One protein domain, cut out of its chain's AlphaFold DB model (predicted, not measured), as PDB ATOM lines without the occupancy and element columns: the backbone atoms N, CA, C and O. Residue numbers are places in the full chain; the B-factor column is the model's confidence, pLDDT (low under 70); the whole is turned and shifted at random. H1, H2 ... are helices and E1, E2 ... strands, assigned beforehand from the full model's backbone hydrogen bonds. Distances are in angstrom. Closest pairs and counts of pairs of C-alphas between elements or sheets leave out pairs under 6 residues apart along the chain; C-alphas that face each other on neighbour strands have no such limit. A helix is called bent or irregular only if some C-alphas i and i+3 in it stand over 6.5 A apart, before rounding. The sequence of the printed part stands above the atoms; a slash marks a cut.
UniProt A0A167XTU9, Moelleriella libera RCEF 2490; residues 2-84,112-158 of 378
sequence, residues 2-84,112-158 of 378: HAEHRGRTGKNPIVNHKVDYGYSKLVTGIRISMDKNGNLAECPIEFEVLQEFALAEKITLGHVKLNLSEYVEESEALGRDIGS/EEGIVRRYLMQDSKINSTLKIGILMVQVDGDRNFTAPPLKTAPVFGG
ATOM      1  N   HIS A   2      28.833 -23.178   1.579       41.00
ATOM      2  CA  HIS A   2      27.606 -23.770   2.119       41.00
ATOM      3  C   HIS A   2      27.768 -25.227   2.578       41.00
ATOM      4  O   HIS A   2      28.534 -26.003   2.019       41.00
ATOM      5  N   ALA A   3      27.020 -25.570   3.628       49.31
ATOM      6  CA  ALA A   3      27.046 -26.811   4.403       49.31
ATOM      7  C   ALA A   3      26.573 -28.080   3.654       49.31
ATOM      8  O   ALA A   3      26.332 -29.108   4.284       49.31
ATOM      9  N   GLU A   4      26.439 -28.030   2.331       59.16
ATOM     10  CA  GLU A   4      25.763 -29.055   1.522       59.16
ATOM     11  C   GLU A   4      26.591 -30.338   1.361       59.16
ATOM     12  O   GLU A   4      26.060 -31.419   1.101       59.16
ATOM     13  N   HIS A   5      27.907 -30.249   1.555       70.19
ATOM     14  CA  HIS A   5      28.811 -31.374   1.311       70.19
ATOM     15  C   HIS A   5      29.089 -32.201   2.571       70.19
ATOM     16  O   HIS A   5      29.653 -33.290   2.476       70.19
ATOM     17  N   ARG A   6      28.637 -31.748   3.752       80.19
ATOM     18  CA  ARG A   6      28.751 -32.539   4.983       80.19
ATOM     19  C   ARG A   6      27.845 -33.765   4.916       80.19
ATOM     20  O   ARG A   6      26.772 -33.763   4.314       80.19
ATOM     21  N   GLY A   7      28.303 -34.854   5.510       83.06
ATOM     22  CA  GLY A   7      27.578 -36.113   5.546       83.06
ATOM     23  C   GLY A   7      28.054 -36.958   6.709       83.06
ATOM     24  O   GLY A   7      29.098 -36.688   7.299       83.06
ATOM     25  N   ARG A   8      27.267 -37.975   7.041       86.31
ATOM     26  CA  ARG A   8      27.620 -38.958   8.054       86.31
ATOM     27  C   ARG A   8      27.169 -40.328   7.580       86.31
ATOM     28  O   ARG A   8      26.065 -40.465   7.057       86.31
ATOM     29  N   THR A   9      28.021 -41.323   7.770       90.25
ATOM     30  CA  THR A   9      27.674 -42.719   7.522       90.25
ATOM     31  C   THR A   9      26.768 -43.261   8.633       90.25
ATOM     32  O   THR A   9      26.699 -42.714   9.740       90.25
ATOM     33  N   GLY A  10      26.051 -44.347   8.340       87.88
ATOM     34  CA  GLY A  10      25.383 -45.137   9.374       87.88
ATOM     35  C   GLY A  10      26.391 -45.773  10.337       87.88
ATOM     36  O   GLY A  10      27.585 -45.866  10.047       87.88
ATOM     37  N   LYS A  11      25.912 -46.223  11.501       90.50
ATOM     38  CA  LYS A  11      26.744 -47.006  12.425       90.50
ATOM     39  C   LYS A  11      26.906 -48.414  11.862       90.50
ATOM     40  O   LYS A  11      25.903 -49.036  11.531       90.50
ATOM     41  N   ASN A  12      28.136 -48.917  11.832       92.00
ATOM     42  CA  ASN A  12      28.436 -50.277  11.398       92.00
ATOM     43  C   ASN A  12      29.247 -51.016  12.469       92.00
ATOM     44  O   ASN A  12      30.091 -50.396  13.124       92.00
ATOM     45  N   PRO A  13      28.985 -52.319  12.680       91.56
ATOM     46  CA  PRO A  13      29.729 -53.119  13.639       91.56
ATOM     47  C   PRO A  13      31.168 -53.349  13.166       91.56
ATOM     48  O   PRO A  13      31.450 -53.411  11.969       91.56
ATOM     49  N   ILE A  14      32.072 -53.512  14.128       90.94
ATOM     50  CA  ILE A  14      33.463 -53.891  13.874       90.94
ATOM     51  C   ILE A  14      33.536 -55.420  13.857       90.94
ATOM     52  O   ILE A  14      33.146 -56.063  14.830       90.94
ATOM     53  N   VAL A  15      34.056 -55.999  12.774       92.19
ATOM     54  CA  VAL A  15      34.269 -57.447  12.613       92.19
ATOM     55  C   VAL A  15      35.701 -57.671  12.141       92.19
ATOM     56  O   VAL A  15      36.135 -57.049  11.175       92.19
ATOM     57  N   ASN A  16      36.459 -58.541  12.815       91.25
ATOM     58  CA  ASN A  16      37.862 -58.836  12.482       91.25
ATOM     59  C   ASN A  16      38.741 -57.573  12.364       91.25
ATOM     60  O   ASN A  16      39.491 -57.420  11.403       91.25
ATOM     61  N   HIS A  17      38.604 -56.635  13.310       89.88
ATOM     62  CA  HIS A  17      39.298 -55.334  13.299       89.88
ATOM     63  C   HIS A  17      39.046 -54.478  12.041       89.88
ATOM     64  O   HIS A  17      39.789 -53.536  11.767       89.88
ATOM     65  N   LYS A  18      37.988 -54.777  11.281       91.69
ATOM     66  CA  LYS A  18      37.583 -54.064  10.070       91.69
ATOM     67  C   LYS A  18      36.140 -53.581  10.215       91.69
ATOM     68  O   LYS A  18      35.299 -54.235  10.826       91.69
ATOM     69  N   VAL A  19      35.856 -52.435   9.608       93.06
ATOM     70  CA  VAL A  19      34.492 -51.967   9.351       93.06
ATOM     71  C   VAL A  19      34.328 -51.855   7.847       93.06
ATOM     72  O   VAL A  19      35.188 -51.291   7.171       93.06
ATOM     73  N   ASP A  20      33.242 -52.414   7.325       92.38
ATOM     74  CA  ASP A  20      32.822 -52.172   5.952       92.38
ATOM     75  C   ASP A  20      31.620 -51.233   5.974       92.38
ATOM     76  O   ASP A  20      30.623 -51.511   6.644       92.38
ATOM     77  N   TYR A  21      31.745 -50.086   5.309       90.94
ATOM     78  CA  TYR A  21      30.677 -49.095   5.295       90.94
ATOM     79  C   TYR A  21      29.716 -49.282   4.128       90.94
ATOM     80  O   TYR A  21      28.579 -48.832   4.248       90.94
ATOM     81  N   GLY A  22      30.165 -49.878   3.013       88.00
ATOM     82  CA  GLY A  22      29.383 -49.940   1.772       88.00
ATOM     83  C   GLY A  22      28.773 -48.590   1.366       88.00
ATOM     84  O   GLY A  22      27.659 -48.545   0.856       88.00
ATOM     85  N   TYR A  23      29.448 -47.480   1.685       89.19
ATOM     86  CA  TYR A  23      28.879 -46.138   1.600       89.19
ATOM     87  C   TYR A  23      29.449 -45.379   0.407       89.19
ATOM     88  O   TYR A  23      30.656 -45.149   0.327       89.19
ATOM     89  N   SER A  24      28.561 -44.918  -0.467       88.94
ATOM     90  CA  SER A  24      28.862 -44.032  -1.590       88.94
ATOM     91  C   SER A  24      27.974 -42.793  -1.518       88.94
ATOM     92  O   SER A  24      26.776 -42.899  -1.253       88.94
ATOM     93  N   LYS A  25      28.537 -41.616  -1.792       87.94
ATOM     94  CA  LYS A  25      27.774 -40.364  -1.870       87.94
ATOM     95  C   LYS A  25      28.232 -39.555  -3.074       87.94
ATOM     96  O   LYS A  25      29.407 -39.221  -3.174       87.94
ATOM     97  N   LEU A  26      27.284 -39.188  -3.931       89.62
ATOM     98  CA  LEU A  26      27.502 -38.214  -4.994       89.62
ATOM     99  C   LEU A  26      27.441 -36.794  -4.413       89.62
ATOM    100  O   LEU A  26      26.497 -36.450  -3.700       89.62
ATOM    101  N   VAL A  27      28.440 -35.969  -4.725       89.06
ATOM    102  CA  VAL A  27      28.506 -34.558  -4.317       89.06
ATOM    103  C   VAL A  27      28.573 -33.697  -5.577       89.06
ATOM    104  O   VAL A  27      29.583 -33.693  -6.268       89.06
ATOM    105  N   THR A  28      27.492 -32.983  -5.895       85.62
ATOM    106  CA  THR A  28      27.321 -32.282  -7.184       85.62
ATOM    107  C   THR A  28      27.773 -30.816  -7.181       85.62
ATOM    108  O   THR A  28      27.859 -30.203  -8.239       85.62
ATOM    109  N   GLY A  29      28.057 -30.230  -6.013       84.19
ATOM    110  CA  GLY A  29      28.268 -28.784  -5.843       84.19
ATOM    111  C   GLY A  29      29.721 -28.322  -5.692       84.19
ATOM    112  O   GLY A  29      29.959 -27.223  -5.188       84.19
ATOM    113  N   ILE A  30      30.714 -29.141  -6.053       90.25
ATOM    114  CA  ILE A  30      32.132 -28.823  -5.816       90.25
ATOM    115  C   ILE A  30      32.632 -27.818  -6.863       90.25
ATOM    116  O   ILE A  30      32.581 -28.080  -8.060       90.25
ATOM    117  N   ARG A  31      33.140 -26.666  -6.405       92.06
ATOM    118  CA  ARG A  31      33.786 -25.645  -7.246       92.06
ATOM    119  C   ARG A  31      35.237 -25.476  -6.814       92.06
ATOM    120  O   ARG A  31      35.487 -25.157  -5.654       92.06
ATOM    121  N   ILE A  32      36.167 -25.663  -7.746       93.56
ATOM    122  CA  ILE A  32      37.609 -25.499  -7.529       93.56
ATOM    123  C   ILE A  32      38.070 -24.318  -8.383       93.56
ATOM    124  O   ILE A  32      37.802 -24.281  -9.581       93.56
ATOM    125  N   SER A  33      38.698 -23.318  -7.766       93.50
ATOM    126  CA  SER A  33      39.225 -22.153  -8.486       93.50
ATOM    127  C   SER A  33      40.553 -22.475  -9.163       93.50
ATOM    128  O   SER A  33      41.333 -23.265  -8.637       93.50
ATOM    129  N   MET A  34      40.839 -21.799 -10.273       94.12
ATOM    130  CA  MET A  34      42.151 -21.825 -10.923       94.12
ATOM    131  C   MET A  34      42.972 -20.608 -10.495       94.12
ATOM    132  O   MET A  34      42.422 -19.517 -10.314       94.12
ATOM    133  N   ASP A  35      44.277 -20.790 -10.316       92.00
ATOM    134  CA  ASP A  35      45.214 -19.692 -10.104       92.00
ATOM    135  C   ASP A  35      45.547 -18.965 -11.427       92.00
ATOM    136  O   ASP A  35      45.072 -19.320 -12.507       92.00
ATOM    137  N   LYS A  36      46.374 -17.915 -11.353       92.00
ATOM    138  CA  LYS A  36      46.787 -17.137 -12.538       92.00
ATOM    139  C   LYS A  36      47.665 -17.925 -13.517       92.00
ATOM    140  O   LYS A  36      47.808 -17.503 -14.659       92.00
ATOM    141  N   ASN A  37      48.266 -19.016 -13.059       92.00
ATOM    142  CA  ASN A  37      49.156 -19.878 -13.827       92.00
ATOM    143  C   ASN A  37      48.400 -21.079 -14.424       92.00
ATOM    144  O   ASN A  37      49.015 -21.906 -15.090       92.00
ATOM    145  N   GLY A  38      47.084 -21.181 -14.193       91.81
ATOM    146  CA  GLY A  38      46.249 -22.295 -14.635       91.81
ATOM    147  C   GLY A  38      46.261 -23.504 -13.698       91.81
ATOM    148  O   GLY A  38      45.675 -24.527 -14.035       91.81
ATOM    149  N   ASN A  39      46.881 -23.436 -12.518       94.50
ATOM    150  CA  ASN A  39      46.852 -24.548 -11.569       94.50
ATOM    151  C   ASN A  39      45.553 -24.554 -10.762       94.50
ATOM    152  O   ASN A  39      45.055 -23.504 -10.342       94.50
ATOM    153  N   LEU A  40      45.027 -25.744 -10.477       94.75
ATOM    154  CA  LEU A  40      43.888 -25.888  -9.575       94.75
ATOM    155  C   LEU A  40      44.280 -25.559  -8.129       94.75
ATOM    156  O   LEU A  40      45.241 -26.105  -7.585       94.75
ATOM    157  N   ALA A  41      43.485 -24.712  -7.475       94.75
ATOM    158  CA  ALA A  41      43.630 -24.416  -6.056       94.75
ATOM    159  C   ALA A  41      43.339 -25.650  -5.182       94.75
ATOM    160  O   ALA A  41      42.637 -26.582  -5.584       94.75
ATOM    161  N   GLU A  42      43.858 -25.644  -3.955       92.75
ATOM    162  CA  GLU A  42      43.586 -26.697  -2.975       92.75
ATOM    163  C   GLU A  42      42.095 -26.721  -2.599       92.75
ATOM    164  O   GLU A  42      41.506 -25.702  -2.230       92.75
ATOM    165  N   CYS A  43      41.481 -27.903  -2.665       94.56
ATOM    166  CA  CYS A  43      40.096 -28.142  -2.277       94.56
ATOM    167  C   CYS A  43      40.045 -29.284  -1.249       94.56
ATOM    168  O   CYS A  43      39.870 -30.447  -1.622       94.56
ATOM    169  N   PRO A  44      40.248 -28.996   0.048       94.00
ATOM    170  CA  PRO A  44      40.354 -30.038   1.059       94.00
ATOM    171  C   PRO A  44      38.997 -30.682   1.381       94.00
ATOM    172  O   PRO A  44      37.989 -29.997   1.565       94.00
ATOM    173  N   ILE A  45      39.001 -32.005   1.532       92.81
ATOM    174  CA  ILE A  45      37.930 -32.813   2.114       92.81
ATOM    175  C   ILE A  45      38.452 -33.509   3.373       92.81
ATOM    176  O   ILE A  45      39.596 -33.962   3.415       92.81
ATOM    177  N   GLU A  46      37.615 -33.591   4.403       93.62
ATOM    178  CA  GLU A  46      37.974 -34.157   5.700       93.62
ATOM    179  C   GLU A  46      36.988 -35.254   6.098       93.62
ATOM    180  O   GLU A  46      35.769 -35.081   6.028       93.62
ATOM    181  N   PHE A  47      37.538 -36.387   6.520       94.06
ATOM    182  CA  PHE A  47      36.802 -37.532   7.027       94.06
ATOM    183  C   PHE A  47      37.156 -37.729   8.494       94.06
ATOM    184  O   PHE A  47      38.294 -38.058   8.809       94.06
ATOM    185  N   GLU A  48      36.182 -37.564   9.382       94.31
ATOM    186  CA  GLU A  48      36.320 -37.890  10.800       94.31
ATOM    187  C   GLU A  48      35.731 -39.281  11.063       94.31
ATOM    188  O   GLU A  48      34.573 -39.553  10.727       94.31
ATOM    189  N   VAL A  49      36.517 -40.169  11.674       93.75
ATOM    190  CA  VAL A  49      36.063 -41.511  12.047       93.75
ATOM    191  C   VAL A  49      35.771 -41.540  13.540       93.75
ATOM    192  O   VAL A  49      36.640 -41.288  14.372       93.75
ATOM    193  N   LEU A  50      34.530 -41.880  13.883       92.44
ATOM    194  CA  LEU A  50      34.047 -41.946  15.260       92.44
ATOM    195  C   LEU A  50      33.750 -43.393  15.652       92.44
ATOM    196  O   LEU A  50      33.093 -44.121  14.906       92.44
ATOM    197  N   GLN A  51      34.158 -43.777  16.859       90.12
ATOM    198  CA  GLN A  51      33.724 -45.002  17.522       90.12
ATOM    199  C   GLN A  51      32.727 -44.653  18.624       90.12
ATOM    200  O   GLN A  51      32.999 -43.816  19.481       90.12
ATOM    201  N   GLU A  52      31.560 -45.293  18.603       88.56
ATOM    202  CA  GLU A  52      30.548 -45.134  19.646       88.56
ATOM    203  C   GLU A  52      30.479 -46.411  20.492       88.56
ATOM    204  O   GLU A  52      30.295 -47.504  19.953       88.56
ATOM    205  N   PHE A  53      30.611 -46.273  21.812       83.88
ATOM    206  CA  PHE A  53      30.444 -47.372  22.765       83.88
ATOM    207  C   PHE A  53      29.013 -47.405  23.320       83.88
ATOM    208  O   PHE A  53      28.301 -46.400  23.322       83.88
ATOM    209  N   ALA A  54      28.579 -48.567  23.820       74.56
ATOM    210  CA  ALA A  54      27.209 -48.792  24.302       74.56
ATOM    211  C   ALA A  54      26.768 -47.839  25.437       74.56
ATOM    212  O   ALA A  54      25.576 -47.603  25.604       74.56
ATOM    213  N   LEU A  55      27.715 -47.250  26.175       73.50
ATOM    214  CA  LEU A  55      27.470 -46.269  27.243       73.50
ATOM    215  C   LEU A  55      27.384 -44.813  26.734       73.50
ATOM    216  O   LEU A  55      27.510 -43.877  27.516       73.50
ATOM    217  N   ALA A  56      27.153 -44.625  25.430       65.19
ATOM    218  CA  ALA A  56      27.010 -43.341  24.730       65.19
ATOM    219  C   ALA A  56      28.271 -42.458  24.656       65.19
ATOM    220  O   ALA A  56      28.201 -41.337  24.148       65.19
ATOM    221  N   GLU A  57      29.432 -42.962  25.074       82.12
ATOM    222  CA  GLU A  57      30.701 -42.273  24.854       82.12
ATOM    223  C   GLU A  57      31.111 -42.385  23.378       82.12
ATOM    224  O   GLU A  57      31.174 -43.481  22.804       82.12
ATOM    225  N   LYS A  58      31.349 -41.229  22.750       87.56
ATOM    226  CA  LYS A  58      31.872 -41.127  21.387       87.56
ATOM    227  C   LYS A  58      33.337 -40.759  21.463       87.56
ATOM    228  O   LYS A  58      33.681 -39.747  22.065       87.56
ATOM    229  N   ILE A  59      34.172 -41.558  20.821       89.94
ATOM    230  CA  ILE A  59      35.609 -41.327  20.754       89.94
ATOM    231  C   ILE A  59      35.982 -41.117  19.291       89.94
ATOM    232  O   ILE A  59      35.645 -41.936  18.434       89.94
ATOM    233  N   THR A  60      36.682 -40.023  19.001       92.69
ATOM    234  CA  THR A  60      37.293 -39.812  17.688       92.69
ATOM    235  C   THR A  60      38.459 -40.784  17.538       92.69
ATOM    236  O   THR A  60      39.417 -40.748  18.310       92.69
ATOM    237  N   LEU A  61      38.349 -41.693  16.568       92.25
ATOM    238  CA  LEU A  61      39.405 -42.647  16.236       92.25
ATOM    239  C   LEU A  61      40.534 -41.992  15.452       92.25
ATOM    240  O   LEU A  61      41.664 -42.459  15.545       92.25
ATOM    241  N   GLY A  62      40.228 -40.965  14.670       94.00
ATOM    242  CA  GLY A  62      41.184 -40.230  13.857       94.00
ATOM    243  C   GLY A  62      40.488 -39.516  12.708       94.00
ATOM    244  O   GLY A  62      39.264 -39.607  12.548       94.00
ATOM    245  N   HIS A  63      41.279 -38.821  11.900       94.88
ATOM    246  CA  HIS A  63      40.788 -38.112  10.727       94.88
ATOM    247  C   HIS A  63      41.666 -38.359   9.496       94.88
ATOM    248  O   HIS A  63      42.825 -38.764   9.595       94.88
ATOM    249  N   VAL A  64      41.102 -38.142   8.312       94.19
ATOM    250  CA  VAL A  64      41.814 -38.185   7.031       94.19
ATOM    251  C   VAL A  64      41.471 -36.918   6.266       94.19
ATOM    252  O   VAL A  64      40.304 -36.681   5.957       94.19
ATOM    253  N   LYS A  65      42.485 -36.112   5.947       94.50
ATOM    254  CA  LYS A  65      42.347 -34.903   5.132       94.50
ATOM    255  C   LYS A  65      42.991 -35.126   3.770       94.50
ATOM    256  O   LYS A  65      44.174 -35.451   3.701       94.50
ATOM    257  N   LEU A  66      42.222 -34.943   2.702       94.44
ATOM    258  CA  LEU A  66      42.666 -35.116   1.317       94.44
ATOM    259  C   LEU A  66      42.403 -33.842   0.524       94.44
ATOM    260  O   LEU A  66      41.435 -33.140   0.796       94.44
ATOM    261  N   ASN A  67      43.228 -33.561  -0.478       95.19
ATOM    262  CA  ASN A  67      42.972 -32.480  -1.420       95.19
ATOM    263  C   ASN A  67      42.285 -33.035  -2.675       95.19
ATOM    264  O   ASN A  67      42.878 -33.823  -3.403       95.19
ATOM    265  N   LEU A  68      41.049 -32.617  -2.946       94.94
ATOM    266  CA  LEU A  68      40.272 -33.081  -4.096       94.94
ATOM    267  C   LEU A  68      40.857 -32.645  -5.442       94.94
ATOM    268  O   LEU A  68      40.641 -33.349  -6.427       94.94
ATOM    269  N   SER A  69      41.603 -31.533  -5.510       94.88
ATOM    270  CA  SER A  69      42.200 -31.101  -6.782       94.88
ATOM    271  C   SER A  69      43.260 -32.073  -7.298       94.88
ATOM    272  O   SER A  69      43.425 -32.187  -8.506       94.88
ATOM    273  N   GLU A  70      43.882 -32.853  -6.410       94.88
ATOM    274  CA  GLU A  70      44.841 -33.905  -6.769       94.88
ATOM    275  C   GLU A  70      44.183 -35.098  -7.497       94.88
ATOM    276  O   GLU A  70      44.858 -35.833  -8.206       94.88
ATOM    277  N   TYR A  71      42.867 -35.304  -7.355       94.44
ATOM    278  CA  TYR A  71      42.149 -36.448  -7.950       94.44
ATOM    279  C   TYR A  71      41.578 -36.139  -9.334       94.44
ATOM    280  O   TYR A  71      41.057 -37.047  -9.980       94.44
ATOM    281  N   VAL A  72      41.622 -34.880  -9.783       93.75
ATOM    282  CA  VAL A  72      40.942 -34.445 -11.011       93.75
ATOM    283  C   VAL A  72      41.555 -35.103 -12.244       93.75
ATOM    284  O   VAL A  72      40.838 -35.757 -12.995       93.75
ATOM    285  N   GLU A  73      42.872 -34.997 -12.425       91.19
ATOM    286  CA  GLU A  73      43.552 -35.513 -13.621       91.19
ATOM    287  C   GLU A  73      43.467 -37.041 -13.736       91.19
ATOM    288  O   GLU A  73      43.090 -37.568 -14.785       91.19
ATOM    289  N   GLU A  74      43.735 -37.766 -12.646       89.81
ATOM    290  CA  GLU A  74      43.617 -39.227 -12.637       89.81
ATOM    291  C   GLU A  74      42.163 -39.701 -12.840       89.81
ATOM    292  O   GLU A  74      41.938 -40.721 -13.494       89.81
ATOM    293  N   SER A  75      41.161 -38.964 -12.339       90.38
ATOM    294  CA  SER A  75      39.746 -39.319 -12.543       90.38
ATOM    295  C   SER A  75      39.319 -39.102 -13.992       90.38
ATOM    296  O   SER A  75      38.565 -39.903 -14.544       90.38
ATOM    297  N   GLU A  76      39.822 -38.045 -14.639       87.56
ATOM    298  CA  GLU A  76      39.593 -37.830 -16.067       87.56
ATOM    299  C   GLU A  76      40.248 -38.913 -16.928       87.56
ATOM    300  O   GLU A  76      39.666 -39.336 -17.928       87.56
ATOM    301  N   ALA A  77      41.455 -39.357 -16.563       84.88
ATOM    302  CA  ALA A  77      42.125 -40.455 -17.251       84.88
ATOM    303  C   ALA A  77      41.293 -41.745 -17.171       84.88
ATOM    304  O   ALA A  77      41.019 -42.351 -18.206       84.88
ATOM    305  N   LEU A  78      40.792 -42.083 -15.977       82.38
ATOM    306  CA  LEU A  78      39.941 -43.254 -15.764       82.38
ATOM    307  C   LEU A  78      38.648 -43.192 -16.600       82.38
ATOM    308  O   LEU A  78      38.291 -44.157 -17.276       82.38
ATOM    309  N   GLY A  79      37.988 -42.029 -16.637       74.06
ATOM    310  CA  GLY A  79      36.774 -41.833 -17.436       74.06
ATOM    311  C   GLY A  79      36.996 -41.958 -18.951       74.06
ATOM    312  O   GLY A  79      36.101 -42.403 -19.676       74.06
ATOM    313  N   ARG A  80      38.189 -41.607 -19.460       70.75
ATOM    314  CA  ARG A  80      38.543 -41.746 -20.889       70.75
ATOM    315  C   ARG A  80      38.774 -43.202 -21.306       70.75
ATOM    316  O   ARG A  80      38.396 -43.580 -22.420       70.75
ATOM    317  N   ASP A  81      39.340 -44.016 -20.423       62.50
ATOM    318  CA  ASP A  81      39.593 -45.436 -20.696       62.50
ATOM    319  C   ASP A  81      38.291 -46.243 -20.780       62.50
ATOM    320  O   ASP A  81      38.160 -47.140 -21.615       62.50
ATOM    321  N   ILE A  82      37.288 -45.868 -19.985       60.22
ATOM    322  CA  ILE A  82      35.981 -46.539 -19.940       60.22
ATOM    323  C   ILE A  82      35.044 -46.024 -21.044       60.22
ATOM    324  O   ILE A  82      34.254 -46.787 -21.601       60.22
ATOM    325  N   GLY A  83      35.172 -44.749 -21.428       54.53
ATOM    326  CA  GLY A  83      34.427 -44.135 -22.534       54.53
ATOM    327  C   GLY A  83      34.903 -44.536 -23.937       54.53
ATOM    328  O   GLY A  83      34.271 -44.165 -24.929       54.53
ATOM    329  N   SER A  84      35.997 -45.292 -24.050       36.44
ATOM    330  CA  SER A  84      36.476 -45.803 -25.331       36.44
ATOM    331  C   SER A  84      35.632 -47.011 -25.762       36.44
ATOM    332  O   SER A  84      35.713 -48.066 -25.130       36.44
ATOM    333  N   GLU A 112      30.580 -45.274  -9.959       67.62
ATOM    334  CA  GLU A 112      31.784 -45.944 -10.406       67.62
ATOM    335  C   GLU A 112      32.875 -45.793  -9.337       67.62
ATOM    336  O   GLU A 112      33.062 -44.714  -8.758       67.62
ATOM    337  N   GLU A 113      33.540 -46.904  -9.008       77.19
ATOM    338  CA  GLU A 113      34.607 -46.913  -8.011       77.19
ATOM    339  C   GLU A 113      35.787 -46.150  -8.629       77.19
ATOM    340  O   GLU A 113      36.527 -46.692  -9.442       77.19
ATOM    341  N   GLY A 114      35.882 -44.853  -8.313       88.38
ATOM    342  CA  GLY A 114      36.947 -43.978  -8.797       88.38
ATOM    343  C   GLY A 114      38.314 -44.380  -8.261       88.38
ATOM    344  O   GLY A 114      38.580 -45.530  -7.930       88.38
ATOM    345  N   ILE A 115      39.217 -43.424  -8.103       92.50
ATOM    346  CA  ILE A 115      40.560 -43.748  -7.645       92.50
ATOM    347  C   ILE A 115      40.510 -44.206  -6.184       92.50
ATOM    348  O   ILE A 115      40.159 -43.442  -5.281       92.50
ATOM    349  N   VAL A 116      40.874 -45.467  -5.961       92.94
ATOM    350  CA  VAL A 116      40.790 -46.132  -4.662       92.94
ATOM    351  C   VAL A 116      42.144 -46.173  -3.979       92.94
ATOM    352  O   VAL A 116      43.088 -46.780  -4.481       92.94
ATOM    353  N   ARG A 117      42.230 -45.618  -2.771       92.06
ATOM    354  CA  ARG A 117      43.452 -45.671  -1.960       92.06
ATOM    355  C   ARG A 117      43.163 -45.939  -0.494       92.06
ATOM    356  O   ARG A 117      42.041 -45.797  -0.008       92.06
ATOM    357  N   ARG A 118      44.211 -46.365   0.211       92.75
ATOM    358  CA  ARG A 118      44.214 -46.618   1.651       92.75
ATOM    359  C   ARG A 118      45.058 -45.546   2.334       92.75
ATOM    360  O   ARG A 118      46.242 -45.431   2.038       92.75
ATOM    361  N   TYR A 119      44.453 -44.802   3.250       92.88
ATOM    362  CA  TYR A 119      45.095 -43.702   3.967       92.88
ATOM    363  C   TYR A 119      45.293 -44.075   5.425       92.88
ATOM    364  O   TYR A 119      44.389 -44.635   6.041       92.88
ATOM    365  N   LEU A 120      46.459 -43.760   5.980       92.25
ATOM    366  CA  LEU A 120      46.671 -43.819   7.420       92.25
ATOM    367  C   LEU A 120      45.865 -42.703   8.092       92.25
ATOM    368  O   LEU A 120      45.887 -41.560   7.631       92.25
ATOM    369  N   MET A 121      45.141 -43.034   9.160       93.06
ATOM    370  CA  MET A 121      44.407 -42.030   9.926       93.06
ATOM    371  C   MET A 121      45.365 -41.181  10.763       93.06
ATOM    372  O   MET A 121      46.237 -41.708  11.452       93.06
ATOM    373  N   GLN A 122      45.173 -39.866  10.709       92.19
ATOM    374  CA  GLN A 122      45.889 -38.879  11.514       92.19
ATOM    375  C   GLN A 122      45.267 -38.790  12.909       92.19
ATOM    376  O   GLN A 122      44.081 -39.086  13.092       92.19
ATOM    377  N   ASP A 123      46.091 -38.424  13.893       91.69
ATOM    378  CA  ASP A 123      45.735 -38.341  15.316       91.69
ATOM    379  C   ASP A 123      45.044 -39.600  15.864       91.69
ATOM    380  O   ASP A 123      44.224 -39.547  16.784       91.69
ATOM    381  N   SER A 124      45.382 -40.766  15.302       89.81
ATOM    382  CA  SER A 124      44.830 -42.040  15.738       89.81
ATOM    383  C   SER A 124      45.670 -42.669  16.841       89.81
ATOM    384  O   SER A 124      46.882 -42.827  16.714       89.81
ATOM    385  N   LYS A 125      45.012 -43.093  17.927       87.50
ATOM    386  CA  LYS A 125      45.654 -43.855  19.018       87.50
ATOM    387  C   LYS A 125      46.062 -45.270  18.598       87.50
ATOM    388  O   LYS A 125      46.775 -45.944  19.335       87.50
ATOM    389  N   ILE A 126      45.568 -45.739  17.454       84.88
ATOM    390  CA  ILE A 126      45.829 -47.064  16.902       84.88
ATOM    391  C   ILE A 126      46.253 -46.929  15.440       84.88
ATOM    392  O   ILE A 126      45.770 -46.059  14.725       84.88
ATOM    393  N   ASN A 127      47.118 -47.821  14.964       88.00
ATOM    394  CA  ASN A 127      47.523 -47.849  13.558       88.00
ATOM    395  C   ASN A 127      46.356 -48.331  12.693       88.00
ATOM    396  O   ASN A 127      46.206 -49.524  12.438       88.00
ATOM    397  N   SER A 128      45.501 -47.403  12.282       90.25
ATOM    398  CA  SER A 128      44.308 -47.699  11.504       90.25
ATOM    399  C   SER A 128      44.318 -46.961  10.181       90.25
ATOM    400  O   SER A 128      44.841 -45.854  10.055       90.25
ATOM    401  N   THR A 129      43.722 -47.599   9.179       93.38
ATOM    402  CA  THR A 129      43.678 -47.073   7.818       93.38
ATOM    403  C   THR A 129      42.246 -46.995   7.313       93.38
ATOM    404  O   THR A 129      41.415 -47.828   7.675       93.38
ATOM    405  N   LEU A 130      41.968 -46.016   6.456       93.94
ATOM    406  CA  LEU A 130      40.678 -45.820   5.806       93.94
ATOM    407  C   LEU A 130      40.840 -46.014   4.292       93.94
ATOM    408  O   LEU A 130      41.666 -45.351   3.664       93.94
ATOM    409  N   LYS A 131      40.080 -46.949   3.709       94.69
ATOM    410  CA  LYS A 131      39.999 -47.150   2.252       94.69
ATOM    411  C   LYS A 131      38.933 -46.202   1.696       94.69
ATOM    412  O   LYS A 131      37.786 -46.289   2.120       94.69
ATOM    413  N   ILE A 132      39.306 -45.325   0.769       93.50
ATOM    414  CA  ILE A 132      38.410 -44.327   0.164       93.50
ATOM    415  C   ILE A 132      38.555 -44.403  -1.357       93.50
ATOM    416  O   ILE A 132      39.677 -44.466  -1.860       93.50
ATOM    417  N   GLY A 133      37.425 -44.415  -2.066       93.94
ATOM    418  CA  GLY A 133      37.351 -44.208  -3.513       93.94
ATOM    419  C   GLY A 133      36.855 -42.796  -3.814       93.94
ATOM    420  O   GLY A 133      35.850 -42.375  -3.240       93.94
ATOM    421  N   ILE A 134      37.558 -42.061  -4.677       94.31
ATOM    422  CA  ILE A 134      37.177 -40.707  -5.105       94.31
ATOM    423  C   ILE A 134      37.137 -40.664  -6.628       94.31
ATOM    424  O   ILE A 134      38.132 -40.962  -7.282       94.31
ATOM    425  N   LEU A 135      35.994 -40.260  -7.179       94.19
ATOM    426  CA  LEU A 135      35.826 -39.976  -8.599       94.19
ATOM    427  C   LEU A 135      35.455 -38.505  -8.775       94.19
ATOM    428  O   LEU A 135      34.431 -38.056  -8.256       94.19
ATOM    429  N   MET A 136      36.278 -37.768  -9.514       93.06
ATOM    430  CA  MET A 136      36.009 -36.382  -9.888       93.06
ATOM    431  C   MET A 136      35.510 -36.332 -11.331       93.06
ATOM    432  O   MET A 136      36.197 -36.775 -12.246       93.06
ATOM    433  N   VAL A 137      34.320 -35.768 -11.540       91.44
ATOM    434  CA  VAL A 137      33.745 -35.567 -12.876       91.44
ATOM    435  C   VAL A 137      33.531 -34.078 -13.092       91.44
ATOM    436  O   VAL A 137      32.761 -33.445 -12.368       91.44
ATOM    437  N   GLN A 138      34.208 -33.510 -14.088       91.50
ATOM    438  CA  GLN A 138      33.996 -32.118 -14.461       91.50
ATOM    439  C   GLN A 138      32.657 -31.966 -15.187       91.50
ATOM    440  O   GLN A 138      32.447 -32.539 -16.257       91.50
ATOM    441  N   VAL A 139      31.764 -31.161 -14.610       90.94
ATOM    442  CA  VAL A 139      30.438 -30.868 -15.176       90.94
ATOM    443  C   VAL A 139      30.390 -29.550 -15.951       90.94
ATOM    444  O   VAL A 139      29.581 -29.420 -16.863       90.94
ATOM    445  N   ASP A 140      31.241 -28.584 -15.597       90.31
ATOM    446  CA  ASP A 140      31.278 -27.238 -16.179       90.31
ATOM    447  C   ASP A 140      32.651 -26.573 -15.929       90.31
ATOM    448  O   ASP A 140      33.449 -27.061 -15.120       90.31
ATOM    449  N   GLY A 141      32.921 -25.455 -16.604       91.12
ATOM    450  CA  GLY A 141      34.125 -24.636 -16.445       91.12
ATOM    451  C   GLY A 141      35.220 -24.882 -17.486       91.12
ATOM    452  O   GLY A 141      35.051 -25.631 -18.448       91.12
ATOM    453  N   ASP A 142      36.352 -24.205 -17.290       88.81
ATOM    454  CA  ASP A 142      37.523 -24.312 -18.162       88.81
ATOM    455  C   ASP A 142      38.209 -25.680 -18.000       88.81
ATOM    456  O   ASP A 142      38.246 -26.242 -16.905       88.81
ATOM    457  N   ARG A 143      38.734 -26.226 -19.099       89.88
ATOM    458  CA  ARG A 143      39.504 -27.481 -19.143       89.88
ATOM    459  C   ARG A 143      41.008 -27.237 -19.246       89.88
ATOM    460  O   ARG A 143      41.787 -28.175 -19.131       89.88
ATOM    461  N   ASN A 144      41.426 -25.991 -19.463       91.25
ATOM    462  CA  ASN A 144      42.820 -25.580 -19.556       91.25
ATOM    463  C   ASN A 144      43.439 -25.373 -18.166       91.25
ATOM    464  O   ASN A 144      43.981 -24.308 -17.871       91.25
ATOM    465  N   PHE A 145      43.353 -26.393 -17.312       92.75
ATOM    466  CA  PHE A 145      43.958 -26.388 -15.985       92.75
ATOM    467  C   PHE A 145      45.052 -27.445 -15.850       92.75
ATOM    468  O   PHE A 145      45.051 -28.462 -16.541       92.75
ATOM    469  N   THR A 146      45.937 -27.223 -14.886       92.94
ATOM    470  CA  THR A 146      46.903 -28.212 -14.404       92.94
ATOM    471  C   THR A 146      46.496 -28.634 -12.996       92.94
ATOM    472  O   THR A 146      46.423 -27.809 -12.078       92.94
ATOM    473  N   ALA A 147      46.181 -29.915 -12.814       93.94
ATOM    474  CA  ALA A 147      45.913 -30.461 -11.491       93.94
ATOM    475  C   ALA A 147      47.241 -30.712 -10.753       93.94
ATOM    476  O   ALA A 147      48.220 -31.120 -11.375       93.94
ATOM    477  N   PRO A 148      47.312 -30.484  -9.431       93.38
ATOM    478  CA  PRO A 148      48.449 -30.941  -8.647       93.38
ATOM    479  C   PRO A 148      48.602 -32.467  -8.759       93.38
ATOM    480  O   PRO A 148      47.589 -33.171  -8.737       93.38
ATOM    481  N   PRO A 149      49.836 -32.994  -8.831       91.12
ATOM    482  CA  PRO A 149      50.054 -34.429  -8.931       91.12
ATOM    483  C   PRO A 149      49.529 -35.140  -7.685       91.12
ATOM    484  O   PRO A 149      49.649 -34.645  -6.557       91.12
ATOM    485  N   LEU A 150      48.970 -36.330  -7.887       90.62
ATOM    486  CA  LEU A 150      48.358 -37.077  -6.806       90.62
ATOM    487  C   LEU A 150      49.415 -37.648  -5.870       90.62
ATOM    488  O   LEU A 150      50.242 -38.480  -6.246       90.62
ATOM    489  N   LYS A 151      49.384 -37.196  -4.616       86.19
ATOM    490  CA  LYS A 151      50.344 -37.641  -3.610       86.19
ATOM    491  C   LYS A 151      50.164 -39.128  -3.339       86.19
ATOM    492  O   LYS A 151      49.054 -39.621  -3.117       86.19
ATOM    493  N   THR A 152      51.283 -39.846  -3.279       74.81
ATOM    494  CA  THR A 152      51.299 -41.214  -2.767       74.81
ATOM    495  C   THR A 152      50.795 -41.185  -1.330       74.81
ATOM    496  O   THR A 152      51.342 -40.459  -0.496       74.81
ATOM    497  N   ALA A 153      49.741 -41.950  -1.038       64.00
ATOM    498  CA  ALA A 153      49.225 -42.042   0.318       64.00
ATOM    499  C   ALA A 153      50.378 -42.437   1.260       64.00
ATOM    500  O   ALA A 153      51.133 -43.351   0.914       64.00
ATOM    501  N   PRO A 154      50.539 -41.782   2.423       59.69
ATOM    502  CA  PRO A 154      51.518 -42.187   3.419       59.69
ATOM    503  C   PRO A 154      51.085 -43.542   3.990       59.69
ATOM    504  O   PRO A 154      50.363 -43.639   4.980       59.69
ATOM    505  N   VAL A 155      51.459 -44.613   3.300       54.88
ATOM    506  CA  VAL A 155      51.382 -45.982   3.793       54.88
ATOM    507  C   VAL A 155      52.664 -46.213   4.580       54.88
ATOM    508  O   VAL A 155      53.717 -45.740   4.158       54.88
ATOM    509  N   PHE A 156      52.553 -46.879   5.736       51.16
ATOM    510  CA  PHE A 156      53.662 -47.282   6.607       51.16
ATOM    511  C   PHE A 156      54.976 -47.425   5.826       51.16
ATOM    512  O   PHE A 156      55.131 -48.352   5.032       51.16
ATOM    513  N   GLY A 157      55.890 -46.475   6.039       48.91
ATOM    514  CA  GLY A 157      57.214 -46.410   5.423       48.91
ATOM    515  C   GLY A 157      58.141 -47.491   5.967       48.91
ATOM    516  O   GLY A 157      59.170 -47.198   6.565       48.91
ATOM    517  N   GLY A 158      57.757 -48.748   5.780       45.38
ATOM    518  CA  GLY A 158      58.597 -49.917   5.938       45.38
ATOM    519  C   GLY A 158      58.610 -50.648   4.605       45.38
ATOM    520  O   GLY A 158      57.718 -51.443   4.342       45.38
TER     521      GLY A 158
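This is residues 2 to 84 and 112 to 158 of the 378 residues of a protein of Moelleriella libera RCEF 2490 (UniProt A0A167XTU9). With little regular structure, two strand hairpins, E1 with E2 and E3 with E4, have helix H1 at one end, and long unnamed stretches, residues 2 to 43 and 135 to 158, run round them. Named elements, in the order E1, E2, H1, E3, E4, hold 46 of 130 printed residues; the class is mixed, both sheets antiparallel. The whole is only just compact, close to loose, with radius of gyration of the C-alphas 16.7 A and spans of 53 by 39 by 32 A.

E1, residues 44 to 52, begins at C-alpha 44 (40.354, -30.038, 1.059) and measures 25.9 A. E2, residues 58 to 67, measures 26.8 A and bends by 53 degrees at residue 61. H1, residues 68 to 82, measures 21.2 A and is irregular: C-alphas 70 and 73 are 7.2 A apart. E3 is residues 115 to 120; E4, residues 129 to 134, ends at C-alpha 134 (37.177, -40.707, -5.105).

In hairpin E1 and E2, N 47 and O 64 are within hydrogen-bond range, 2.8 A; in hairpin E3 and E4, N 117 and O 132, 2.9 A. The closest C-alphas of E2 and E3, Val 64 and Tyr 119, are 7.1 A apart; those of H1 and E3, Ser 75 and Ile 115, 6.7 A. E1 is apart from E3 and E4. In H1, 8 of 11 O i to N i+4 pairs are within range.

The farthest C-alphas, Leu 55 and Asn 144, are 53.4 A apart. Residues 85 to 111 are not printed; C-alphas 84 and 112 are 15.6 A apart. Of the links printed whole, none is long. Residues 2 to 4, 56, 81 to 84, 112 and 153 to 158 have pLDDT under 70.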